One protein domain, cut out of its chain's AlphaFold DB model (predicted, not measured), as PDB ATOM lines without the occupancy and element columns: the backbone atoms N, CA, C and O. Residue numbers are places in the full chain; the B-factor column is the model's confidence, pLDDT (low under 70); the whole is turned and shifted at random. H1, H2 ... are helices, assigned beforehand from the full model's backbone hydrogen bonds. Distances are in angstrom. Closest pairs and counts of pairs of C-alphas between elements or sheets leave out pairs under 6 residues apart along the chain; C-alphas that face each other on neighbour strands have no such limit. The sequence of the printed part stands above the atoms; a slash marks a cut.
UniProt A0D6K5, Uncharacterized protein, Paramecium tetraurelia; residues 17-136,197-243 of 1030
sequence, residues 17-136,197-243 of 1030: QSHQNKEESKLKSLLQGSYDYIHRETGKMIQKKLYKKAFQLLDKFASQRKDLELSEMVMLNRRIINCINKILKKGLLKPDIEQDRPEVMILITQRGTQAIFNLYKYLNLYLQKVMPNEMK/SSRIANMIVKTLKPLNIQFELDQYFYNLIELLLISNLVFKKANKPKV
ATOM      1  N   GLN A  17     -18.045 -15.786  28.239       52.09
ATOM      2  CA  GLN A  17     -18.047 -17.255  28.213       52.09
ATOM      3  C   GLN A  17     -18.021 -17.845  29.630       52.09
ATOM      4  O   GLN A  17     -18.807 -18.739  29.946       52.09
ATOM      5  N   SER A  18     -17.215 -17.293  30.547       54.97
ATOM      6  CA  SER A  18     -17.207 -17.735  31.951       54.97
ATOM      7  C   SER A  18     -18.560 -17.519  32.642       54.97
ATOM      8  O   SER A  18     -18.932 -18.291  33.528       54.97
ATOM      9  N   HIS A  19     -19.311 -16.489  32.242       55.72
ATOM     10  CA  HIS A  19     -20.644 -16.204  32.762       55.72
ATOM     11  C   HIS A  19     -21.709 -17.146  32.194       55.72
ATOM     12  O   HIS A  19     -22.545 -17.619  32.967       55.72
ATOM     13  N   GLN A  20     -21.646 -17.477  30.901       58.19
ATOM     14  CA  GLN A  20     -22.496 -18.502  30.289       58.19
ATOM     15  C   GLN A  20     -22.230 -19.876  30.918       58.19
ATOM     16  O   GLN A  20     -23.161 -20.485  31.441       58.19
ATOM     17  N   ASN A  21     -20.966 -20.297  31.028       61.06
ATOM     18  CA  ASN A  21     -20.575 -21.561  31.664       61.06
ATOM     19  C   ASN A  21     -21.029 -21.656  33.140       61.06
ATOM     20  O   ASN A  21     -21.380 -22.735  33.617       61.06
ATOM     21  N   LYS A  22     -21.101 -20.524  33.862       68.31
ATOM     22  CA  LYS A  22     -21.622 -20.428  35.246       68.31
ATOM     23  C   LYS A  22     -23.152 -20.324  35.359       68.31
ATOM     24  O   LYS A  22     -23.664 -20.423  36.481       68.31
ATOM     25  N   GLU A  23     -23.889 -20.099  34.270       65.12
ATOM     26  CA  GLU A  23     -25.341 -20.348  34.214       65.12
ATOM     27  C   GLU A  23     -25.638 -21.779  33.732       65.12
ATOM     28  O   GLU A  23     -26.494 -22.435  34.317       65.12
ATOM     29  N   GLU A  24     -24.886 -22.297  32.756       68.12
ATOM     30  CA  GLU A  24     -24.935 -23.682  32.260       68.12
ATOM     31  C   GLU A  24     -24.698 -24.719  33.366       68.12
ATOM     32  O   GLU A  24     -25.509 -25.630  33.526       68.12
ATOM     33  N   SER A  25     -23.629 -24.588  34.163       68.69
ATOM     34  CA  SER A  25     -23.329 -25.552  35.235       68.69
ATOM     35  C   SER A  25     -24.410 -25.571  36.315       68.69
ATOM     36  O   SER A  25     -24.783 -26.639  36.797       68.69
ATOM     37  N   LYS A  26     -25.000 -24.408  36.621       73.56
ATOM     38  CA  LYS A  26     -26.174 -24.305  37.500       73.56
ATOM     39  C   LYS A  26     -27.418 -24.909  36.871       73.56
ATOM     40  O   LYS A  26     -28.220 -25.497  37.585       73.56
ATOM     41  N   LEU A  27     -27.609 -24.775  35.561       69.94
ATOM     42  CA  LEU A  27     -28.728 -25.411  34.874       69.94
ATOM     43  C   LEU A  27     -28.589 -26.938  34.942       69.94
ATOM     44  O   LEU A  27     -29.545 -27.607  35.315       69.94
ATOM     45  N   LYS A  28     -27.386 -27.471  34.691       75.44
ATOM     46  CA  LYS A  28     -27.063 -28.902  34.814       75.44
ATOM     47  C   LYS A  28     -27.279 -29.413  36.247       75.44
ATOM     48  O   LYS A  28     -27.968 -30.412  36.421       75.44
ATOM     49  N   SER A  29     -26.824 -28.686  37.274       74.56
ATOM     50  CA  SER A  29     -27.054 -29.080  38.676       74.56
ATOM     51  C   SER A  29     -28.513 -28.932  39.134       74.56
ATOM     52  O   SER A  29     -28.943 -29.645  40.034       74.56
ATOM     53  N   LEU A  30     -29.294 -28.014  38.547       75.31
ATOM     54  CA  LEU A  30     -30.741 -27.932  38.790       75.31
ATOM     55  C   LEU A  30     -31.467 -29.143  38.181       75.31
ATOM     56  O   LEU A  30     -32.329 -29.719  38.838       75.31
ATOM     57  N   LEU A  31     -31.109 -29.525  36.948       77.94
ATOM     58  CA  LEU A  31     -31.742 -30.606  36.177       77.94
ATOM     59  C   LEU A  31     -31.547 -32.004  36.793       77.94
ATOM     60  O   LEU A  31     -32.391 -32.871  36.592       77.94
ATOM     61  N   GLN A  32     -30.488 -32.202  37.583       78.69
ATOM     62  CA  GLN A  32     -30.249 -33.423  38.370       78.69
ATOM     63  C   GLN A  32     -31.094 -33.516  39.659       78.69
ATOM     64  O   GLN A  32     -31.064 -34.540  40.339       78.69
ATOM     65  N   GLY A  33     -31.828 -32.462  40.035       76.50
ATOM     66  CA  GLY A  33     -32.680 -32.465  41.225       76.50
ATOM     67  C   GLY A  33     -33.996 -33.228  41.034       76.50
ATOM     68  O   GLY A  33     -34.494 -33.375  39.921       76.50
ATOM     69  N   SER A  34     -34.611 -33.658  42.140       84.69
ATOM     70  CA  SER A  34     -35.953 -34.258  42.112       84.69
ATOM     71  C   SER A  34     -37.013 -33.276  41.595       84.69
ATOM     72  O   SER A  34     -36.848 -32.050  41.675       84.69
ATOM     73  N   TYR A  35     -38.146 -33.796  41.111       84.81
ATOM     74  CA  TYR A  35     -39.249 -32.954  40.643       84.81
ATOM     75  C   TYR A  35     -39.713 -31.968  41.720       84.81
ATOM     76  O   TYR A  35     -39.859 -30.783  41.434       84.81
ATOM     77  N   ASP A  36     -39.844 -32.401  42.978       84.81
ATOM     78  CA  ASP A  36     -40.221 -31.532  44.102       84.81
ATOM     79  C   ASP A  36     -39.243 -30.347  44.305       84.81
ATOM     80  O   ASP A  36     -39.643 -29.266  44.750       84.81
ATOM     81  N   TYR A  37     -37.965 -30.500  43.936       88.00
ATOM     82  CA  TYR A  37     -36.970 -29.424  43.942       88.00
ATOM     83  C   TYR A  37     -37.117 -28.486  42.731       88.00
ATOM     84  O   TYR A  37     -37.228 -27.267  42.909       88.00
ATOM     85  N   ILE A  38     -37.230 -29.028  41.513       88.75
ATOM     86  CA  ILE A  38     -37.524 -28.252  40.290       88.75
ATOM     87  C   ILE A  38     -38.846 -27.483  40.425       88.75
ATOM     88  O   ILE A  38     -38.946 -26.317  40.034       88.75
ATOM     89  N   HIS A  39     -39.853 -28.081  41.052       86.50
ATOM     90  CA  HIS A  39     -41.147 -27.488  41.360       86.50
ATOM     91  C   HIS A  39     -41.024 -26.328  42.371       86.50
ATOM     92  O   HIS A  39     -41.726 -25.318  42.244       86.50
ATOM     93  N   ARG A  40     -40.084 -26.378  43.323       88.75
ATOM     94  CA  ARG A  40     -39.785 -25.239  44.214       88.75
ATOM     95  C   ARG A  40     -39.044 -24.118  43.476       88.75
ATOM     96  O   ARG A  40     -39.456 -22.959  43.581       88.75
ATOM     97  N   GLU A  41     -38.004 -24.422  42.700       89.38
ATOM     98  CA  GLU A  41     -37.217 -23.395  41.994       89.38
ATOM     99  C   GLU A  41     -37.983 -22.725  40.851       89.38
ATOM    100  O   GLU A  41     -38.042 -21.494  40.782       89.38
ATOM    101  N   THR A  42     -38.673 -23.489  40.003       90.00
ATOM    102  CA  THR A  42     -39.535 -22.916  38.954       90.00
ATOM    103  C   THR A  42     -40.667 -22.084  39.560       90.00
ATOM    104  O   THR A  42     -40.991 -21.023  39.029       90.00
ATOM    105  N   GLY A  43     -41.186 -22.466  40.735       89.56
ATOM    106  CA  GLY A  43     -42.116 -21.648  41.519       89.56
ATOM    107  C   GLY A  43     -41.528 -20.282  41.902       89.56
ATOM    108  O   GLY A  43     -42.159 -19.249  41.665       89.56
ATOM    109  N   LYS A  44     -40.287 -20.245  42.407       91.50
ATOM    110  CA  LYS A  44     -39.556 -18.994  42.702       91.50
ATOM    111  C   LYS A  44     -39.310 -18.158  41.438       91.50
ATOM    112  O   LYS A  44     -39.424 -16.932  41.488       91.50
ATOM    113  N   MET A  45     -38.998 -18.781  40.299       91.44
ATOM    114  CA  MET A  45     -38.824 -18.081  39.015       91.44
ATOM    115  C   MET A  45     -40.138 -17.468  38.506       91.44
ATOM    116  O   MET A  45     -40.156 -16.305  38.096       91.44
ATOM    117  N   ILE A  46     -41.247 -18.208  38.593       88.69
ATOM    118  CA  ILE A  46     -42.603 -17.759  38.240       88.69
ATOM    119  C   ILE A  46     -43.022 -16.572  39.123       88.69
ATOM    120  O   ILE A  46     -43.481 -15.556  38.600       88.69
ATOM    121  N   GLN A  47     -42.776 -16.624  40.437       88.56
ATOM    122  CA  GLN A  47     -43.011 -15.490  41.349       88.56
ATOM    123  C   GLN A  47     -42.180 -14.249  40.972       88.56
ATOM    124  O   GLN A  47     -42.694 -13.130  40.987       88.56
ATOM    125  N   LYS A  48     -40.922 -14.439  40.551       90.38
ATOM    126  CA  LYS A  48     -40.041 -13.385  40.007       90.38
ATOM    127  C   LYS A  48     -40.408 -12.945  38.573       90.38
ATOM    128  O   LYS A  48     -39.705 -12.120  37.995       90.38
ATOM    129  N   LYS A  49     -41.501 -13.457  37.990       89.25
ATOM    130  CA  LYS A  49     -41.969 -13.223  36.605       89.25
ATOM    131  C   LYS A  49     -40.993 -13.668  35.501       89.25
ATOM    132  O   LYS A  49     -41.131 -13.225  34.353       89.25
ATOM    133  N   LEU A  50     -40.034 -14.545  35.810       88.88
ATOM    134  CA  LEU A  50     -38.977 -15.037  34.910       88.88
ATOM    135  C   LEU A  50     -39.457 -16.208  34.029       88.88
ATOM    136  O   LEU A  50     -38.788 -17.231  33.914       88.88
ATOM    137  N   TYR A  51     -40.632 -16.065  33.410       90.62
ATOM    138  CA  TYR A  51     -41.339 -17.169  32.747       90.62
ATOM    139  C   TYR A  51     -40.537 -17.852  31.627       90.62
ATOM    140  O   TYR A  51     -40.612 -19.066  31.519       90.62
ATOM    141  N   LYS A  52     -39.712 -17.117  30.858       88.62
ATOM    142  CA  LYS A  52     -38.860 -17.702  29.799       88.62
ATOM    143  C   LYS A  52     -37.791 -18.648  30.374       88.62
ATOM    144  O   LYS A  52     -37.717 -19.788  29.935       88.62
ATOM    145  N   LYS A  53     -37.055 -18.229  31.418       88.31
ATOM    146  CA  LYS A  53     -36.081 -19.097  32.116       88.31
ATOM    147  C   LYS A  53     -36.762 -20.265  32.847       88.31
ATOM    148  O   LYS A  53     -36.237 -21.371  32.835       88.31
ATOM    149  N   ALA A  54     -37.943 -20.041  33.435       91.44
ATOM    150  CA  ALA A  54     -38.725 -21.110  34.061       91.44
ATOM    151  C   ALA A  54     -39.183 -22.161  33.035       91.44
ATOM    152  O   ALA A  54     -39.018 -23.350  33.279       91.44
ATOM    153  N   PHE A  55     -39.706 -21.725  31.882       92.50
ATOM    154  CA  PHE A  55     -40.072 -22.598  30.769       92.50
ATOM    155  C   PHE A  55     -38.861 -23.387  30.260       92.50
ATOM    156  O   PHE A  55     -38.919 -24.604  30.264       92.50
ATOM    157  N   GLN A  56     -37.741 -22.729  29.942       90.12
ATOM    158  CA  GLN A  56     -36.519 -23.393  29.460       90.12
ATOM    159  C   GLN A  56     -35.968 -24.458  30.427       90.12
ATOM    160  O   GLN A  56     -35.397 -25.447  29.976       90.12
ATOM    161  N   LEU A  57     -36.130 -24.273  31.743       90.19
ATOM    162  CA  LEU A  57     -35.761 -25.280  32.740       90.19
ATOM    163  C   LEU A  57     -36.740 -26.467  32.753       90.19
ATOM    164  O   LEU A  57     -36.295 -27.605  32.835       90.19
ATOM    165  N   LEU A  58     -38.050 -26.218  32.644       91.31
ATOM    166  CA  LEU A  58     -39.083 -27.264  32.590       91.31
ATOM    167  C   LEU A  58     -39.017 -28.079  31.284       91.31
ATOM    168  O   LEU A  58     -39.128 -29.296  31.332       91.31
ATOM    169  N   ASP A  59     -38.799 -27.406  30.151       89.19
ATOM    170  CA  ASP A  59     -38.642 -27.961  28.796       89.19
ATOM    171  C   ASP A  59     -37.443 -28.930  28.767       89.19
ATOM    172  O   ASP A  59     -37.590 -30.106  28.448       89.19
ATOM    173  N   LYS A  60     -36.267 -28.485  29.248       89.31
ATOM    174  CA  LYS A  60     -35.079 -29.349  29.387       89.31
ATOM    175  C   LYS A  60     -35.267 -30.487  30.397       89.31
ATOM    176  O   LYS A  60     -34.771 -31.582  30.152       89.31
ATOM    177  N   PHE A  61     -35.967 -30.255  31.512       88.75
ATOM    178  CA  PHE A  61     -36.226 -31.291  32.519       88.75
ATOM    179  C   PHE A  61     -37.130 -32.402  31.966       88.75
ATOM    180  O   PHE A  61     -36.809 -33.575  32.130       88.75
ATOM    181  N   ALA A  62     -38.201 -32.038  31.253       86.31
ATOM    182  CA  ALA A  62     -39.114 -32.980  30.607       86.31
ATOM    183  C   ALA A  62     -38.400 -33.874  29.576       86.31
ATOM    184  O   ALA A  62     -38.638 -35.078  29.545       86.31
ATOM    185  N   SER A  63     -37.487 -33.311  28.777       85.31
ATOM    186  CA  SER A  63     -36.718 -34.082  27.789       85.31
ATOM    187  C   SER A  63     -35.642 -34.991  28.398       85.31
ATOM    188  O   SER A  63     -35.230 -35.949  27.751       85.31
ATOM    189  N   GLN A  64     -35.157 -34.698  29.610       84.75
ATOM    190  CA  GLN A  64     -34.077 -35.458  30.260       84.75
ATOM    191  C   GLN A  64     -34.579 -36.528  31.238       84.75
ATOM    192  O   GLN A  64     -33.981 -37.598  31.337       84.75
ATOM    193  N   ARG A  65     -35.664 -36.264  31.972       78.88
ATOM    194  CA  ARG A  65     -36.183 -37.152  33.024       78.88
ATOM    195  C   ARG A  65     -37.294 -38.037  32.466       78.88
ATOM    196  O   ARG A  65     -38.476 -37.706  32.533       78.88
ATOM    197  N   LYS A  66     -36.901 -39.181  31.894       77.00
ATOM    198  CA  LYS A  66     -37.830 -40.196  31.358       77.00
ATOM    199  C   LYS A  66     -38.601 -40.972  32.442       77.00
ATOM    200  O   LYS A  66     -39.531 -41.688  32.074       77.00
ATOM    201  N   ASP A  67     -38.221 -40.817  33.710       78.38
ATOM    202  CA  ASP A  67     -38.579 -41.612  34.896       78.38
ATOM    203  C   ASP A  67     -39.548 -40.909  35.873       78.38
ATOM    204  O   ASP A  67     -39.599 -41.251  37.052       78.38
ATOM    205  N   LEU A  68     -40.281 -39.891  35.410       80.62
ATOM    206  CA  LEU A  68     -41.247 -39.155  36.231       80.62
ATOM    207  C   LEU A  68     -42.548 -39.940  36.435       80.62
ATOM    208  O   LEU A  68     -43.053 -40.578  35.514       80.62
ATOM    209  N   GLU A  69     -43.120 -39.819  37.630       80.88
ATOM    210  CA  GLU A  69     -44.416 -40.401  37.985       80.88
ATOM    211  C   GLU A  69     -45.568 -39.703  37.248       80.88
ATOM    212  O   GLU A  69     -45.481 -38.533  36.861       80.88
ATOM    213  N   LEU A  70     -46.686 -40.409  37.064       80.44
ATOM    214  CA  LEU A  70     -47.818 -39.911  36.279       80.44
ATOM    215  C   LEU A  70     -48.454 -38.645  36.893       80.44
ATOM    216  O   LEU A  70     -48.794 -37.704  36.172       80.44
ATOM    217  N   SER A  71     -48.522 -38.569  38.227       80.06
ATOM    218  CA  SER A  71     -48.967 -37.372  38.956       80.06
ATOM    219  C   SER A  71     -48.001 -36.191  38.773       80.06
ATOM    220  O   SER A  71     -48.432 -35.054  38.552       80.06
ATOM    221  N   GLU A  72     -46.687 -36.439  38.767       86.50
ATOM    222  CA  GLU A  72     -45.669 -35.423  38.484       86.50
ATOM    223  C   GLU A  72     -45.721 -34.939  37.027       86.50
ATOM    224  O   GLU A  72     -45.614 -33.733  36.791       86.50
ATOM    225  N   MET A  73     -45.979 -35.826  36.059       86.56
ATOM    226  CA  MET A  73     -46.176 -35.483  34.642       86.56
ATOM    227  C   MET A  73     -47.384 -34.562  34.418       86.56
ATOM    228  O   MET A  73     -47.263 -33.555  33.708       86.56
ATOM    229  N   VAL A  74     -48.530 -34.838  35.051       86.38
ATOM    230  CA  VAL A  74     -49.715 -33.955  35.017       86.38
ATOM    231  C   VAL A  74     -49.363 -32.572  35.582       86.38
ATOM    232  O   VAL A  74     -49.567 -31.539  34.930       86.38
ATOM    233  N   MET A  75     -48.730 -32.521  36.760       87.50
ATOM    234  CA  MET A  75     -48.327 -31.258  37.386       87.50
ATOM    235  C   MET A  75     -47.259 -30.490  36.579       87.50
ATOM    236  O   MET A  75     -47.284 -29.251  36.552       87.50
ATOM    237  N   LEU A  76     -46.332 -31.194  35.918       90.69
ATOM    238  CA  LEU A  76     -45.285 -30.652  35.047       90.69
ATOM    239  C   LEU A  76     -45.883 -29.966  33.815       90.69
ATOM    240  O   LEU A  76     -45.633 -28.775  33.606       90.69
ATOM    241  N   ASN A  77     -46.715 -30.674  33.045       90.25
ATOM    242  CA  ASN A  77     -47.330 -30.136  31.828       90.25
ATOM    243  C   ASN A  77     -48.221 -28.930  32.154       90.25
ATOM    244  O   ASN A  77     -48.039 -27.857  31.574       90.25
ATOM    245  N   ARG A  78     -49.066 -29.019  33.193       90.06
ATOM    246  CA  ARG A  78     -49.849 -27.877  33.707       90.06
ATOM    247  C   ARG A  78     -48.988 -26.644  34.001       90.06
ATOM    248  O   ARG A  78     -49.422 -25.510  33.760       90.06
ATOM    249  N   ARG A  79     -47.770 -26.822  34.526       90.50
ATOM    250  CA  ARG A  79     -46.846 -25.707  34.782       90.50
ATOM    251  C   ARG A  79     -46.184 -25.175  33.511       90.50
ATOM    252  O   ARG A  79     -46.031 -23.958  33.401       90.50
ATOM    253  N   ILE A  80     -45.827 -26.042  32.567       92.25
ATOM    254  CA  ILE A  80     -45.318 -25.648  31.246       92.25
ATOM    255  C   ILE A  80     -46.344 -24.753  30.540       92.25
ATOM    256  O   ILE A  80     -46.015 -23.620  30.182       92.25
ATOM    257  N   ILE A  81     -47.607 -25.185  30.470       91.69
ATOM    258  CA  ILE A  81     -48.709 -24.418  29.867       91.69
ATOM    259  C   ILE A  81     -48.903 -23.075  30.587       91.69
ATOM    260  O   ILE A  81     -49.005 -22.027  29.949       91.69
ATOM    261  N   ASN A  82     -48.859 -23.060  31.926       90.44
ATOM    262  CA  ASN A  82     -48.915 -21.818  32.706       90.44
ATOM    263  C   ASN A  82     -47.764 -20.849  32.380       90.44
ATOM    264  O   ASN A  82     -47.982 -19.636  32.368       90.44
ATOM    265  N   CYS A  83     -46.551 -21.340  32.121       91.06
ATOM    266  CA  CYS A  83     -45.440 -20.499  31.675       91.06
ATOM    267  C   CYS A  83     -45.677 -19.965  30.255       91.06
ATOM    268  O   CYS A  83     -45.532 -18.760  30.046       91.06
ATOM    269  N   ILE A  84     -46.105 -20.811  29.314       91.31
ATOM    270  CA  ILE A  84     -46.405 -20.444  27.918       91.31
ATOM    271  C   ILE A  84     -47.498 -19.363  27.857       91.31
ATOM    272  O   ILE A  84     -47.258 -18.272  27.333       91.31
ATOM    273  N   ASN A  85     -48.624 -19.569  28.548       87.94
ATOM    274  CA  ASN A  85     -49.725 -18.602  28.671       87.94
ATOM    275  C   ASN A  85     -49.321 -17.282  29.372       87.94
ATOM    276  O   ASN A  85     -50.074 -16.304  29.351       87.94
ATOM    277  N   LYS A  86     -48.142 -17.211  30.009       89.75
ATOM    278  CA  LYS A  86     -47.559 -15.983  30.591       89.75
ATOM    279  C   LYS A  86     -46.403 -15.398  29.771       89.75
ATOM    280  O   LYS A  86     -45.999 -14.268  30.049       89.75
ATOM    281  N   ILE A  87     -45.880 -16.134  28.791       89.06
ATOM    282  CA  ILE A  87     -44.931 -15.648  27.781       89.06
ATOM    283  C   ILE A  87     -45.719 -14.981  26.649       89.06
ATOM    284  O   ILE A  87     -45.511 -13.796  26.400       89.06
ATOM    285  N   LEU A  88     -46.704 -15.671  26.065       87.56
ATOM    286  CA  LEU A  88     -47.542 -15.135  24.984       87.56
ATOM    287  C   LEU A  88     -48.286 -13.856  25.415       87.56
ATOM    288  O   LEU A  88     -48.178 -12.819  24.764       87.56
ATOM    289  N   LYS A  89     -48.930 -13.865  26.595       85.75
ATOM    290  CA  LYS A  89     -49.577 -12.664  27.168       85.75
ATOM    291  C   LYS A  89     -48.602 -11.529  27.533       85.75
ATOM    292  O   LYS A  89     -49.072 -10.452  27.881       85.75
ATOM    293  N   LYS A  90     -47.275 -11.725  27.494       83.81
ATOM    294  CA  LYS A  90     -46.300 -10.623  27.598       83.81
ATOM    295  C   LYS A  90     -45.999 -10.010  26.233       83.81
ATOM    296  O   LYS A  90     -46.125  -8.797  26.126       83.81
ATOM    297  N   GLY A  91     -45.654 -10.821  25.230       79.62
ATOM    298  CA  GLY A  91     -45.325 -10.310  23.891       79.62
ATOM    299  C   GLY A  91     -46.508  -9.616  23.217       79.62
ATOM    300  O   GLY A  91     -46.376  -8.529  22.661       79.62
ATOM    301  N   LEU A  92     -47.726 -10.136  23.420       77.06
ATOM    302  CA  LEU A  92     -48.949  -9.463  22.967       77.06
ATOM    303  C   LEU A  92     -49.139  -8.044  23.550       77.06
ATOM    304  O   LEU A  92     -49.789  -7.233  22.890       77.06
ATOM    305  N   LEU A  93     -48.581  -7.748  24.735       71.00
ATOM    306  CA  LEU A  93     -48.781  -6.504  25.500       71.00
ATOM    307  C   LEU A  93     -47.576  -5.542  25.519       71.00
ATOM    308  O   LEU A  93     -47.699  -4.454  26.081       71.00
ATOM    309  N   LYS A  94     -46.407  -5.931  24.998       66.06
ATOM    310  CA  LYS A  94     -45.175  -5.121  25.027       66.06
ATOM    311  C   LYS A  94     -44.329  -5.373  23.769       66.06
ATOM    312  O   LYS A  94     -43.341  -6.086  23.887       66.06
ATOM    313  N   PRO A  95     -44.695  -4.813  22.604       57.22
ATOM    314  CA  PRO A  95     -44.089  -5.124  21.302       57.22
ATOM    315  C   PRO A  95     -42.692  -4.496  21.091       57.22
ATOM    316  O   PRO A  95     -42.293  -4.227  19.964       57.22
ATOM    317  N   ASP A  96     -41.967  -4.211  22.174       48.59
ATOM    318  CA  ASP A  96     -40.794  -3.328  22.186       48.59
ATOM    319  C   ASP A  96     -39.470  -4.090  21.922       48.59
ATOM    320  O   ASP A  96     -38.391  -3.540  22.146       48.59
ATOM    321  N   ILE A  97     -39.523  -5.379  21.550       50.28
ATOM    322  CA  ILE A  97     -38.353  -6.259  21.398       50.28
ATOM    323  C   ILE A  97     -38.514  -7.157  20.159       50.28
ATOM    324  O   ILE A  97     -39.577  -7.709  19.896       50.28
ATOM    325  N   GLU A  98     -37.417  -7.427  19.448       51.12
ATOM    326  CA  GLU A  98     -37.351  -8.317  18.270       51.12
ATOM    327  C   GLU A  98     -37.866  -9.758  18.498       51.12
ATOM    328  O   GLU A  98     -38.049 -10.522  17.552       51.12
ATOM    329  N   GLN A  99     -38.103 -10.147  19.755       50.88
ATOM    330  CA  GLN A  99     -38.651 -11.452  20.142       50.88
ATOM    331  C   GLN A  99     -40.179 -11.536  19.991       50.88
ATOM    332  O   GLN A  99     -40.728 -12.627  20.133       50.88
ATOM    333  N   ASP A 100     -40.847 -10.420  19.691       59.09
ATOM    334  CA  ASP A 100     -42.305 -10.321  19.556       59.09
ATOM    335  C   ASP A 100     -42.799 -10.494  18.102       59.09
ATOM    336  O   ASP A 100     -43.974 -10.268  17.806       59.09
ATOM    337  N   ARG A 101     -41.919 -10.949  17.191       69.00
ATOM    338  CA  ARG A 101     -42.282 -11.369  15.826       69.00
ATOM    339  C   ARG A 101     -43.384 -12.450  15.847       69.00
ATOM    340  O   ARG A 101     -43.293 -13.390  16.650       69.00
ATOM    341  N   PRO A 102     -44.412 -12.369  14.978       75.25
ATOM    342  CA  PRO A 102     -45.552 -13.284  15.019       75.25
ATOM    343  C   PRO A 102     -45.163 -14.753  14.812       75.25
ATOM    344  O   PRO A 102     -45.757 -15.623  15.444       75.25
ATOM    345  N   GLU A 103     -44.118 -15.049  14.039       80.69
ATOM    346  CA  GLU A 103     -43.594 -16.406  13.820       80.69
ATOM    347  C   GLU A 103     -43.113 -17.045  15.133       80.69
ATOM    348  O   GLU A 103     -43.387 -18.214  15.412       80.69
ATOM    349  N   VAL A 104     -42.446 -16.259  15.985       83.31
ATOM    350  CA  VAL A 104     -41.954 -16.706  17.298       83.31
ATOM    351  C   VAL A 104     -43.126 -16.956  18.250       83.31
ATOM    352  O   VAL A 104     -43.123 -17.940  18.993       83.31
ATOM    353  N   MET A 105     -44.166 -16.116  18.201       83.81
ATOM    354  CA  MET A 105     -45.397 -16.338  18.967       83.81
ATOM    355  C   MET A 105     -46.165 -17.579  18.485       83.81
ATOM    356  O   MET A 105     -46.673 -18.327  19.323       83.81
ATOM    357  N   ILE A 106     -46.208 -17.848  17.177       86.94
ATOM    358  CA  ILE A 106     -46.814 -19.061  16.603       86.94
ATOM    359  C   ILE A 106     -46.065 -20.313  17.087       86.94
ATOM    360  O   ILE A 106     -46.703 -21.235  17.592       86.94
ATOM    361  N   LEU A 107     -44.728 -20.320  17.053       88.31
ATOM    362  CA  LEU A 107     -43.919 -21.444  17.549       88.31
ATOM    363  C   LEU A 107     -44.144 -21.714  19.051       88.31
ATOM    364  O   LEU A 107     -44.250 -22.861  19.487       88.31
ATOM    365  N   ILE A 108     -44.244 -20.656  19.863       87.69
ATOM    366  CA  ILE A 108     -44.549 -20.773  21.298       87.69
ATOM    367  C   ILE A 108     -45.991 -21.270  21.518       87.69
ATOM    368  O   ILE A 108     -46.237 -22.026  22.457       87.69
ATOM    369  N   THR A 109     -46.926 -20.896  20.643       88.94
ATOM    370  CA  THR A 109     -48.319 -21.374  20.660       88.94
ATOM    371  C   THR A 109     -48.404 -22.865  20.331       88.94
ATOM    372  O   THR A 109     -49.022 -23.604  21.091       88.94
ATOM    373  N   GLN A 110     -47.702 -23.340  19.294       88.69
ATOM    374  CA  GLN A 110     -47.618 -24.766  18.936       88.69
ATOM    375  C   GLN A 110     -47.086 -25.624  20.096       88.69
ATOM    376  O   GLN A 110     -47.679 -26.645  20.444       88.69
ATOM    377  N   ARG A 111     -46.016 -25.170  20.769       88.12
ATOM    378  CA  ARG A 111     -45.512 -25.812  22.001       88.12
ATOM    379  C   ARG A 111     -46.542 -25.802  23.137       88.12
ATOM    380  O   ARG A 111     -46.561 -26.721  23.951       88.12
ATOM    381  N   GLY A 112     -47.393 -24.776  23.193       89.06
ATOM    382  CA  GLY A 112     -48.542 -24.712  24.096       89.06
ATOM    383  C   GLY A 112     -49.540 -25.830  23.819       89.06
ATOM    384  O   GLY A 112     -49.867 -26.580  24.735       89.06
ATOM    385  N   THR A 113     -49.958 -25.987  22.562       88.75
ATOM    386  CA  THR A 113     -50.899 -27.032  22.133       88.75
ATOM    387  C   THR A 113     -50.363 -28.426  22.453       88.75
ATOM    388  O   THR A 113     -51.070 -29.211  23.082       88.75
ATOM    389  N   GLN A 114     -49.090 -28.707  22.144       89.00
ATOM    390  CA  GLN A 114     -48.468 -29.993  22.481       89.00
ATOM    391  C   GLN A 114     -48.457 -30.257  23.994       89.00
ATOM    392  O   GLN A 114     -48.758 -31.366  24.429       89.00
ATOM    393  N   ALA A 115     -48.153 -29.250  24.818       88.50
ATOM    394  CA  ALA A 115     -48.166 -29.408  26.271       88.50
ATOM    395  C   ALA A 115     -49.583 -29.654  26.830       88.50
ATOM    396  O   ALA A 115     -49.719 -30.349  27.837       88.50
ATOM    397  N   ILE A 116     -50.633 -29.128  26.184       89.19
ATOM    398  CA  ILE A 116     -52.034 -29.415  26.535       89.19
ATOM    399  C   ILE A 116     -52.445 -30.826  26.091       89.19
ATOM    400  O   ILE A 116     -53.056 -31.541  26.883       89.19
ATOM    401  N   PHE A 117     -52.065 -31.269  24.890       88.50
ATOM    402  CA  PHE A 117     -52.309 -32.647  24.447       88.50
ATOM    403  C   PHE A 117     -51.597 -33.667  25.351       88.50
ATOM    404  O   PHE A 117     -52.208 -34.624  25.819       88.50
ATOM    405  N   ASN A 118     -50.334 -33.407  25.704       85.12
ATOM    406  CA  ASN A 118     -49.589 -34.226  26.662       85.12
ATOM    407  C   ASN A 118     -50.267 -34.246  28.045       85.12
ATOM    408  O   ASN A 118     -50.362 -35.304  28.660       85.12
ATOM    409  N   LEU A 119     -50.767 -33.100  28.534       89.25
ATOM    410  CA  LEU A 119     -51.537 -33.038  29.783       89.25
ATOM    411  C   LEU A 119     -52.788 -33.928  29.719       89.25
ATOM    412  O   LEU A 119     -53.052 -34.635  30.685       89.25
ATOM    413  N   TYR A 120     -53.512 -33.932  28.595       89.12
ATOM    414  CA  TYR A 120     -54.665 -34.810  28.386       89.12
ATOM    415  C   TYR A 120     -54.269 -36.294  28.377       89.12
ATOM    416  O   TYR A 120     -54.831 -37.057  29.158       89.12
ATOM    417  N   LYS A 121     -53.244 -36.694  27.602       87.56
ATOM    418  CA  LYS A 121     -52.736 -38.085  27.564       87.56
ATOM    419  C   LYS A 121     -52.402 -38.601  28.970       87.56
ATOM    420  O   LYS A 121     -52.849 -39.679  29.350       87.56
ATOM    421  N   TYR A 122     -51.664 -37.825  29.768       86.31
ATOM    422  CA  TYR A 122     -51.296 -38.237  31.129       86.31
ATOM    423  C   TYR A 122     -52.464 -38.197  32.126       86.31
ATOM    424  O   TYR A 122     -52.503 -39.027  33.031       86.31
ATOM    425  N   LEU A 123     -53.416 -37.272  31.972       84.75
ATOM    426  CA  LEU A 123     -54.602 -37.211  32.830       84.75
ATOM    427  C   LEU A 123     -55.560 -38.376  32.541       84.75
ATOM    428  O   LEU A 123     -56.026 -39.006  33.485       84.75
ATOM    429  N   ASN A 124     -55.780 -38.724  31.267       82.38
ATOM    430  CA  ASN A 124     -56.601 -39.876  30.888       82.38
ATOM    431  C   ASN A 124     -55.977 -41.197  31.364       82.38
ATOM    432  O   ASN A 124     -56.653 -42.006  31.989       82.38
ATOM    433  N   LEU A 125     -54.661 -41.378  31.195       80.19
ATOM    434  CA  LEU A 125     -53.953 -42.544  31.740       80.19
ATOM    435  C   LEU A 125     -54.082 -42.662  33.271       80.19
ATOM    436  O   LEU A 125     -54.128 -43.774  33.790       80.19
ATOM    437  N   TYR A 126     -54.152 -41.545  34.005       77.88
ATOM    438  CA  TYR A 126     -54.352 -41.568  35.459       77.88
ATOM    439  C   TYR A 126     -55.790 -41.973  35.817       77.88
ATOM    440  O   TYR A 126     -55.999 -42.797  36.709       77.88
ATOM    441  N   LEU A 127     -56.776 -41.440  35.088       78.38
ATOM    442  CA  LEU A 127     -58.191 -41.793  35.229       78.38
ATOM    443  C   LEU A 127     -58.456 -43.270  34.928       78.38
ATOM    444  O   LEU A 127     -59.148 -43.921  35.697       78.38
ATOM    445  N   GLN A 128     -57.874 -43.805  33.855       76.56
ATOM    446  CA  GLN A 128     -58.081 -45.189  33.426       76.56
ATOM    447  C   GLN A 128     -57.281 -46.210  34.255       76.56
ATOM    448  O   GLN A 128     -57.726 -47.340  34.413       76.56
ATOM    449  N   LYS A 129     -56.083 -45.859  34.762       68.94
ATOM    450  CA  LYS A 129     -55.129 -46.856  35.308       68.94
ATOM    451  C   LYS A 129     -54.715 -46.658  36.768       68.94
ATOM    452  O   LYS A 129     -54.106 -47.561  37.339       68.94
ATOM    453  N   VAL A 130     -55.042 -45.523  37.389       63.91
ATOM    454  CA  VAL A 130     -54.757 -45.269  38.817       63.91
ATOM    455  C   VAL A 130     -56.044 -45.240  39.638       63.91
ATOM    456  O   VAL A 130     -56.154 -45.999  40.598       63.91
ATOM    457  N   MET A 131     -57.047 -44.448  39.243       64.12
ATOM    458  CA  MET A 131     -58.291 -44.331  40.022       64.12
ATOM    459  C   MET A 131     -59.061 -45.651  40.244       64.12
ATOM    460  O   MET A 131     -59.461 -45.873  41.385       64.12
ATOM    461  N   PRO A 132     -59.236 -46.557  39.259       58.12
ATOM    462  CA  PRO A 132     -59.959 -47.818  39.479       58.12
ATOM    463  C   PRO A 132     -59.222 -48.769  40.436       58.12
ATOM    464  O   PRO A 132     -59.843 -49.556  41.142       58.12
ATOM    465  N   ASN A 133     -57.892 -48.649  40.520       50.28
ATOM    466  CA  ASN A 133     -57.070 -49.407  41.466       50.28
ATOM    467  C   ASN A 133     -57.117 -48.821  42.893       50.28
ATOM    468  O   ASN A 133     -56.944 -49.556  43.864       50.28
ATOM    469  N   GLU A 134     -57.387 -47.519  43.042       50.81
ATOM    470  CA  GLU A 134     -57.706 -46.900  44.340       50.81
ATOM    471  C   GLU A 134     -59.168 -47.182  44.762       50.81
ATOM    472  O   GLU A 134     -59.446 -47.369  45.948       50.81
ATOM    473  N   MET A 135     -60.098 -47.280  43.804       46.81
ATOM    474  CA  MET A 135     -61.528 -47.563  44.005       46.81
ATOM    475  C   MET A 135     -61.880 -49.034  43.729       46.81
ATOM    476  O   MET A 135     -62.541 -49.353  42.741       46.81
ATOM    477  N   LYS A 136     -61.470 -49.930  44.641       39.03
ATOM    478  CA  LYS A 136     -61.783 -51.374  44.596       39.03
ATOM    479  C   LYS A 136     -63.239 -51.651  44.179       39.03
ATOM    480  O   LYS A 136     -64.153 -51.416  44.966       39.03
ATOM    481  N   SER A 197     -46.208 -48.813  26.095       41.75
ATOM    482  CA  SER A 197     -46.928 -49.674  27.038       41.75
ATOM    483  C   SER A 197     -46.044 -50.193  28.182       41.75
ATOM    484  O   SER A 197     -46.425 -50.036  29.342       41.75
ATOM    485  N   SER A 198     -44.842 -50.716  27.906       42.81
ATOM    486  CA  SER A 198     -43.884 -51.152  28.941       42.81
ATOM    487  C   SER A 198     -43.420 -49.985  29.821       42.81
ATOM    488  O   SER A 198     -43.346 -50.082  31.052       42.81
ATOM    489  N   ARG A 199     -43.174 -48.822  29.212       53.69
ATOM    490  CA  ARG A 199     -42.760 -47.616  29.936       53.69
ATOM    491  C   ARG A 199     -43.890 -47.015  30.783       53.69
ATOM    492  O   ARG A 199     -43.622 -46.546  31.887       53.69
ATOM    493  N   ILE A 200     -45.137 -47.075  30.315       47.38
ATOM    494  CA  ILE A 200     -46.338 -46.678  31.066       47.38
ATOM    495  C   ILE A 200     -46.611 -47.664  32.212       47.38
ATOM    496  O   ILE A 200     -46.897 -47.215  33.319       47.38
ATOM    497  N   ALA A 201     -46.449 -48.976  32.008       45.69
ATOM    498  CA  ALA A 201     -46.569 -49.973  33.077       45.69
ATOM    499  C   ALA A 201     -45.606 -49.670  34.241       45.69
ATOM    500  O   ALA A 201     -46.027 -49.563  35.394       45.69
ATOM    501  N   ASN A 202     -44.338 -49.383  33.931       50.72
ATOM    502  CA  ASN A 202     -43.333 -48.972  34.917       50.72
ATOM    503  C   ASN A 202     -43.634 -47.624  35.618       50.72
ATOM    504  O   ASN A 202     -43.091 -47.367  36.694       50.72
ATOM    505  N   MET A 203     -44.495 -46.769  35.049       51.34
ATOM    506  CA  MET A 203     -44.974 -45.532  35.690       51.34
ATOM    507  C   MET A 203     -46.183 -45.747  36.616       51.34
ATOM    508  O   MET A 203     -46.401 -44.924  37.504       51.34
ATOM    509  N   ILE A 204     -46.969 -46.816  36.430       52.94
ATOM    510  CA  ILE A 204     -48.190 -47.090  37.216       52.94
ATOM    511  C   ILE A 204     -47.853 -47.683  38.592       52.94
ATOM    512  O   ILE A 204     -48.486 -47.335  39.583       52.94
ATOM    513  N   VAL A 205     -46.804 -48.507  38.684       47.50
ATOM    514  CA  VAL A 205     -46.397 -49.234  39.911       47.50
ATOM    515  C   VAL A 205     -45.896 -48.307  41.047       47.50
ATOM    516  O   VAL A 205     -45.641 -48.760  42.159       47.50
ATOM    517  N   LYS A 206     -45.772 -46.991  40.810       49.31
ATOM    518  CA  LYS A 206     -45.301 -45.990  41.789       49.31
ATOM    519  C   LYS A 206     -46.373 -44.935  42.081       49.31
ATOM    520  O   LYS A 206     -46.267 -43.781  41.665       49.31
ATOM    521  N   THR A 207     -47.418 -45.319  42.809       49.97
ATOM    522  CA  THR A 207     -48.510 -44.416  43.202       49.97
ATOM    523  C   THR A 207     -48.100 -43.467  44.336       49.97
ATOM    524  O   THR A 207     -48.245 -43.754  45.523       49.97
ATOM    525  N   LEU A 208     -47.602 -42.282  43.968       56.59
ATOM    526  CA  LEU A 208     -47.310 -41.185  44.895       56.59
ATOM    527  C   LEU A 208     -48.224 -39.968  44.680       56.59
ATOM    528  O   LEU A 208     -48.336 -39.433  43.576       56.59
ATOM    529  N   LYS A 209     -48.774 -39.483  45.807       60.94
ATOM    530  CA  LYS A 209     -49.625 -38.283  45.980       60.94
ATOM    531  C   LYS A 209     -50.930 -38.324  45.145       60.94
ATOM    532  O   LYS A 209     -50.874 -38.047  43.947       60.94
ATOM    533  N   PRO A 210     -52.110 -38.569  45.756       67.75
ATOM    534  CA  PRO A 210     -53.377 -38.576  45.021       67.75
ATOM    535  C   PRO A 210     -53.673 -37.203  44.399       67.75
ATOM    536  O   PRO A 210     -53.511 -36.160  45.046       67.75
ATOM    537  N   LEU A 211     -54.105 -37.195  43.136       76.94
ATOM    538  CA  LEU A 211     -54.510 -35.980  42.426       76.94
ATOM    539  C   LEU A 211     -55.965 -35.611  42.743       76.94
ATOM    540  O   LEU A 211     -56.851 -36.458  42.755       76.94
ATOM    541  N   ASN A 212     -56.245 -34.313  42.889       84.00
ATOM    542  CA  ASN A 212     -57.623 -33.825  42.832       84.00
ATOM    543  C   ASN A 212     -58.043 -33.709  41.359       84.00
ATOM    544  O   ASN A 212     -57.791 -32.692  40.711       84.00
ATOM    545  N   ILE A 213     -58.654 -34.770  40.837       81.94
ATOM    546  CA  ILE A 213     -59.037 -34.897  39.426       81.94
ATOM    547  C   ILE A 213     -59.931 -33.761  38.934       81.94
ATOM    548  O   ILE A 213     -59.610 -33.164  37.909       81.94
ATOM    549  N   GLN A 214     -60.987 -33.398  39.673       82.31
ATOM    550  CA  GLN A 214     -61.869 -32.296  39.272       82.31
ATOM    551  C   GLN A 214     -61.083 -30.990  39.103       82.31
ATOM    552  O   GLN A 214     -61.273 -30.260  38.133       82.31
ATOM    553  N   PHE A 215     -60.145 -30.708  40.011       87.75
ATOM    554  CA  PHE A 215     -59.289 -29.535  39.902       87.75
ATOM    555  C   PHE A 215     -58.324 -29.613  38.710       87.75
ATOM    556  O   PHE A 215     -58.104 -28.593  38.056       87.75
ATOM    557  N   GLU A 216     -57.746 -30.775  38.397       87.31
ATOM    558  CA  GLU A 216     -56.864 -30.908  37.228       87.31
ATOM    559  C   GLU A 216     -57.634 -30.823  35.896       87.31
ATOM    560  O   GLU A 216     -57.147 -30.160  34.979       87.31
ATOM    561  N   LEU A 217     -58.857 -31.364  35.813       89.06
ATOM    562  CA  LEU A 217     -59.778 -31.182  34.679       89.06
ATOM    563  C   LEU A 217     -60.179 -29.706  34.511       89.06
ATOM    564  O   LEU A 217     -59.991 -29.132  33.436       89.06
ATOM    565  N   ASP A 218     -60.617 -29.043  35.585       90.50
ATOM    566  CA  ASP A 218     -60.903 -27.602  35.587       90.50
ATOM    567  C   ASP A 218     -59.689 -26.782  35.106       90.50
ATOM    568  O   ASP A 218     -59.832 -25.779  34.400       90.50
ATOM    569  N   GLN A 219     -58.470 -27.162  35.517       90.44
ATOM    570  CA  GLN A 219     -57.239 -26.509  35.064       90.44
ATOM    571  C   GLN A 219     -56.889 -26.846  33.613       90.44
ATOM    572  O   GLN A 219     -56.360 -25.964  32.931       90.44
ATOM    573  N   TYR A 220     -57.174 -28.049  33.123       92.50
ATOM    574  CA  TYR A 220     -57.011 -28.414  31.718       92.50
ATOM    575  C   TYR A 220     -57.898 -27.531  30.827       92.50
ATOM    576  O   TYR A 220     -57.362 -26.742  30.041       92.50
ATOM    577  N   PHE A 221     -59.220 -27.542  31.031       93.88
ATOM    578  CA  PHE A 221     -60.161 -26.756  30.221       93.88
ATOM    579  C   PHE A 221     -59.908 -25.245  30.331       93.88
ATOM    580  O   PHE A 221     -59.892 -24.547  29.315       93.88
ATOM    581  N   TYR A 222     -59.595 -24.727  31.527       93.94
ATOM    582  CA  TYR A 222     -59.238 -23.311  31.704       93.94
ATOM    583  C   TYR A 222     -58.011 -22.916  30.868       93.94
ATOM    584  O   TYR A 222     -57.984 -21.843  30.260       93.94
ATOM    585  N   ASN A 223     -56.969 -23.755  30.858       92.75
ATOM    586  CA  ASN A 223     -55.744 -23.457  30.121       92.75
ATOM    587  C   ASN A 223     -55.900 -23.663  28.611       92.75
ATOM    588  O   ASN A 223     -55.246 -22.934  27.866       92.75
ATOM    589  N   LEU A 224     -56.757 -24.593  28.179       93.81
ATOM    590  CA  LEU A 224     -57.119 -24.804  26.778       93.81
ATOM    591  C   LEU A 224     -57.877 -23.593  26.228       93.81
ATOM    592  O   LEU A 224     -57.380 -22.958  25.302       93.81
ATOM    593  N   ILE A 225     -58.979 -23.173  26.861       95.12
ATOM    594  CA  ILE A 225     -59.727 -21.975  26.442       95.12
ATOM    595  C   ILE A 225     -58.819 -20.731  26.455       95.12
ATOM    596  O   ILE A 225     -58.778 -19.988  25.475       95.12
ATOM    597  N   GLU A 226     -58.026 -20.496  27.513       93.06
ATOM    598  CA  GLU A 226     -57.120 -19.336  27.516       93.06
ATOM    599  C   GLU A 226     -55.974 -19.440  26.490       93.06
ATOM    600  O   GLU A 226     -55.528 -18.386  26.038       93.06
ATOM    601  N   LEU A 227     -55.513 -20.635  26.082       92.94
ATOM    602  CA  LEU A 227     -54.551 -20.782  24.977       92.94
ATOM    603  C   LEU A 227     -55.212 -20.495  23.623       92.94
ATOM    604  O   LEU A 227     -54.632 -19.774  22.816       92.94
ATOM    605  N   LEU A 228     -56.419 -21.005  23.375       94.50
ATOM    606  CA  LEU A 228     -57.156 -20.788  22.126       94.50
ATOM    607  C   LEU A 228     -57.457 -19.291  21.911       94.50
ATOM    608  O   LEU A 228     -57.182 -18.746  20.843       94.50
ATOM    609  N   LEU A 229     -57.875 -18.577  22.964       94.19
ATOM    610  CA  LEU A 229     -58.090 -17.121  22.914       94.19
ATOM    611  C   LEU A 229     -56.789 -16.312  22.753       94.19
ATOM    612  O   LEU A 229     -56.789 -15.265  22.109       94.19
ATOM    613  N   ILE A 230     -55.658 -16.786  23.291       91.75
ATOM    614  CA  ILE A 230     -54.337 -16.216  22.963       91.75
ATOM    615  C   ILE A 230     -53.997 -16.474  21.486       91.75
ATOM    616  O   ILE A 230     -53.475 -15.581  20.819       91.75
ATOM    617  N   SER A 231     -54.284 -17.677  20.984       91.31
ATOM    618  CA  SER A 231     -53.976 -18.110  19.617       91.31
ATOM    619  C   SER A 231     -54.718 -17.250  18.600       91.31
ATOM    620  O   SER A 231     -54.087 -16.732  17.683       91.31
ATOM    621  N   ASN A 232     -56.012 -16.992  18.818       93.62
ATOM    622  CA  ASN A 232     -56.797 -16.018  18.056       93.62
ATOM    623  C   ASN A 232     -56.056 -14.670  17.915       93.62
ATOM    624  O   ASN A 232     -55.808 -14.224  16.795       93.62
ATOM    625  N   LEU A 233     -55.604 -14.066  19.021       91.00
ATOM    626  CA  LEU A 233     -54.875 -12.789  18.985       91.00
ATOM    627  C   LEU A 233     -53.517 -12.881  18.271       91.00
ATOM    628  O   LEU A 233     -53.132 -11.945  17.570       91.00
ATOM    629  N   VAL A 234     -52.784 -13.988  18.434       89.94
ATOM    630  CA  VAL A 234     -51.494 -14.218  17.758       89.94
ATOM    631  C   VAL A 234     -51.687 -14.354  16.247       89.94
ATOM    632  O   VAL A 234     -51.010 -13.663  15.490       89.94
ATOM    633  N   PHE A 235     -52.632 -15.182  15.794       90.00
ATOM    634  CA  PHE A 235     -52.905 -15.374  14.366       90.00
ATOM    635  C   PHE A 235     -53.553 -14.144  13.719       90.00
ATOM    636  O   PHE A 235     -53.265 -13.855  12.558       90.00
ATOM    637  N   LYS A 236     -54.330 -13.354  14.472       89.06
ATOM    638  CA  LYS A 236     -54.831 -12.046  14.029       89.06
ATOM    639  C   LYS A 236     -53.692 -11.040  13.830       89.06
ATOM    640  O   LYS A 236     -53.616 -10.445  12.763       89.06
ATOM    641  N   LYS A 237     -52.748 -10.922  14.778       87.12
ATOM    642  CA  LYS A 237     -51.515 -10.120  14.594       87.12
ATOM    643  C   LYS A 237     -50.601 -10.643  13.475       87.12
ATOM    644  O   LYS A 237     -49.798  -9.882  12.953       87.12
ATOM    645  N   ALA A 238     -50.702 -11.924  13.122       86.81
ATOM    646  CA  ALA A 238     -49.972 -12.544  12.016       86.81
ATOM    647  C   ALA A 238     -50.698 -12.432  10.656       86.81
ATOM    648  O   ALA A 238     -50.345 -13.158   9.728       86.81
ATOM    649  N   ASN A 239     -51.734 -11.588  10.549       87.38
ATOM    650  CA  ASN A 239     -52.578 -11.403   9.361       87.38
ATOM    651  C   ASN A 239     -53.187 -12.711   8.806       87.38
ATOM    652  O   ASN A 239     -53.356 -12.876   7.600       87.38
ATOM    653  N   LYS A 240     -53.552 -13.651   9.691       90.38
ATOM    654  CA  LYS A 240     -54.204 -14.932   9.353       90.38
ATOM    655  C   LYS A 240     -55.618 -15.010   9.958       90.38
ATOM    656  O   LYS A 240     -55.861 -15.851  10.828       90.38
ATOM    657  N   PRO A 241     -56.574 -14.160   9.520       88.38
ATOM    658  CA  PRO A 241     -57.888 -14.025  10.155       88.38
ATOM    659  C   PRO A 241     -58.719 -15.316  10.133       88.38
ATOM    660  O   PRO A 241     -59.305 -15.657  11.154       88.38
ATOM    661  N   LYS A 242     -58.697 -16.096   9.039       90.19
ATOM    662  CA  LYS A 242     -59.394 -17.400   8.966       90.19
ATOM    663  C   LYS A 242     -58.924 -18.374  10.060       90.19
ATOM    664  O   LYS A 242     -59.735 -19.023  10.710       90.19
ATOM    665  N   VAL A 243     -57.612 -18.419  10.320       91.12
ATOM    666  CA  VAL A 243     -57.015 -19.255  11.380       91.12
ATOM    667  C   VAL A 243     -57.332 -18.692  12.769       91.12
ATOM    668  O   VAL A 243     -57.620 -19.448  13.694       91.12
TER     669      VAL A 243
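AT A GLANCE: This is residues 17 to 136 and 197 to 243 of the 1030 residues of an uncharacterized protein of Paramecium tetraurelia (UniProt A0D6K5). What shape do these coordinates make? Five helices, H2, H3, H4, H5 and H8, form an up-and-down bundle, each running against the one before it: the long H4, H5 and H8 stand in a triangle, and the shorter hairpin of H2 and H3 packs with H3 on H4, away from H5 and H8. Residues 17 to 26 of H1 stick out, and H7 lies crosswise near the start of H4 and the end of H5. What is it made of? The printed part has 167 residues with eight named helices, H1 to H8 along the chain, and no named strand: all helix. It is compact, with a radius of gyration of the C-alphas of 17.6 A and spans of 56 by 48 by 28 A.

HOW THE PARTS SIT: Where does H1 meet the others? H1, residues 17 to 31, touches H3, residues 51 to 64, with residues 27 to 31 alone, at a steep tilt of 60 degrees; the closest C-alphas, of Leu 31 and Phe 61, are 5.8 A apart. Which hairpins follow? H2, residues 35 to 47, and H3 form one at a shallow tilt of 17 degrees, closest at C-alphas Thr 42 and Ala 54, 5.3 A. H3 and H4, residues 70 to 91, form another, only just shallow at 34 degrees, closest at C-alphas Tyr 51 and Cys 83, 5.4 A. H4 and H5, residues 102 to 129, form a third at 21 degrees, closest at C-alphas Asn 77 and Leu 119, 5.5 A. What of the later helices? H6, residues 131 to 134, meets H5 only through their link, and H7, residues 197 to 204, is close to H4 but not clearly touching, about perpendicular at 85 degrees, with C-alphas Leu 70 and Met 203 closest at 6.3 A. H8, residues 213 to 237, touches H5 at a shallow tilt of 18 degrees, opposite ways, closest at C-alphas Met 105 and Val 234, 6.6 A. It touches H4 with residues 219 to 230 alone, the same way at 28 degrees, closest at C-alphas Asn 85 and Leu 227, 6.5 A. How do the backbones run? Every O i to N i+4 pair is within hydrogen-bond range in H2, H3, H5 and H7, against 10 of 11 in H1, 16 of 18 in H4 and 20 of 21 in H8; H6 is too short for such a pair.

IN THESE COORDINATES: Where do the helices begin and end? C-alpha 17, where H1 begins, is at (-18.047, -17.255, 28.213), and C-alpha 237, where H8 ends, is at (-51.515, -10.120, 14.594). How long are they? From first to last C-alpha H5 measures 40.4 A, H8 35.9 A and H4 32.2 A.

THE WHOLE: How large is it? The two C-alphas farthest apart, of Gln 17 and Lys 136, are 57.8 A apart. Is anything missing or uncertain? Residues 137 to 196 are not printed, with 23.1 A between C-alphas 136 and 197; of the links printed whole, none is long. The model's pLDDT is under 70 at residues 17 to 25, 27, 94 to 101, 129 to 136 and 197 to 210.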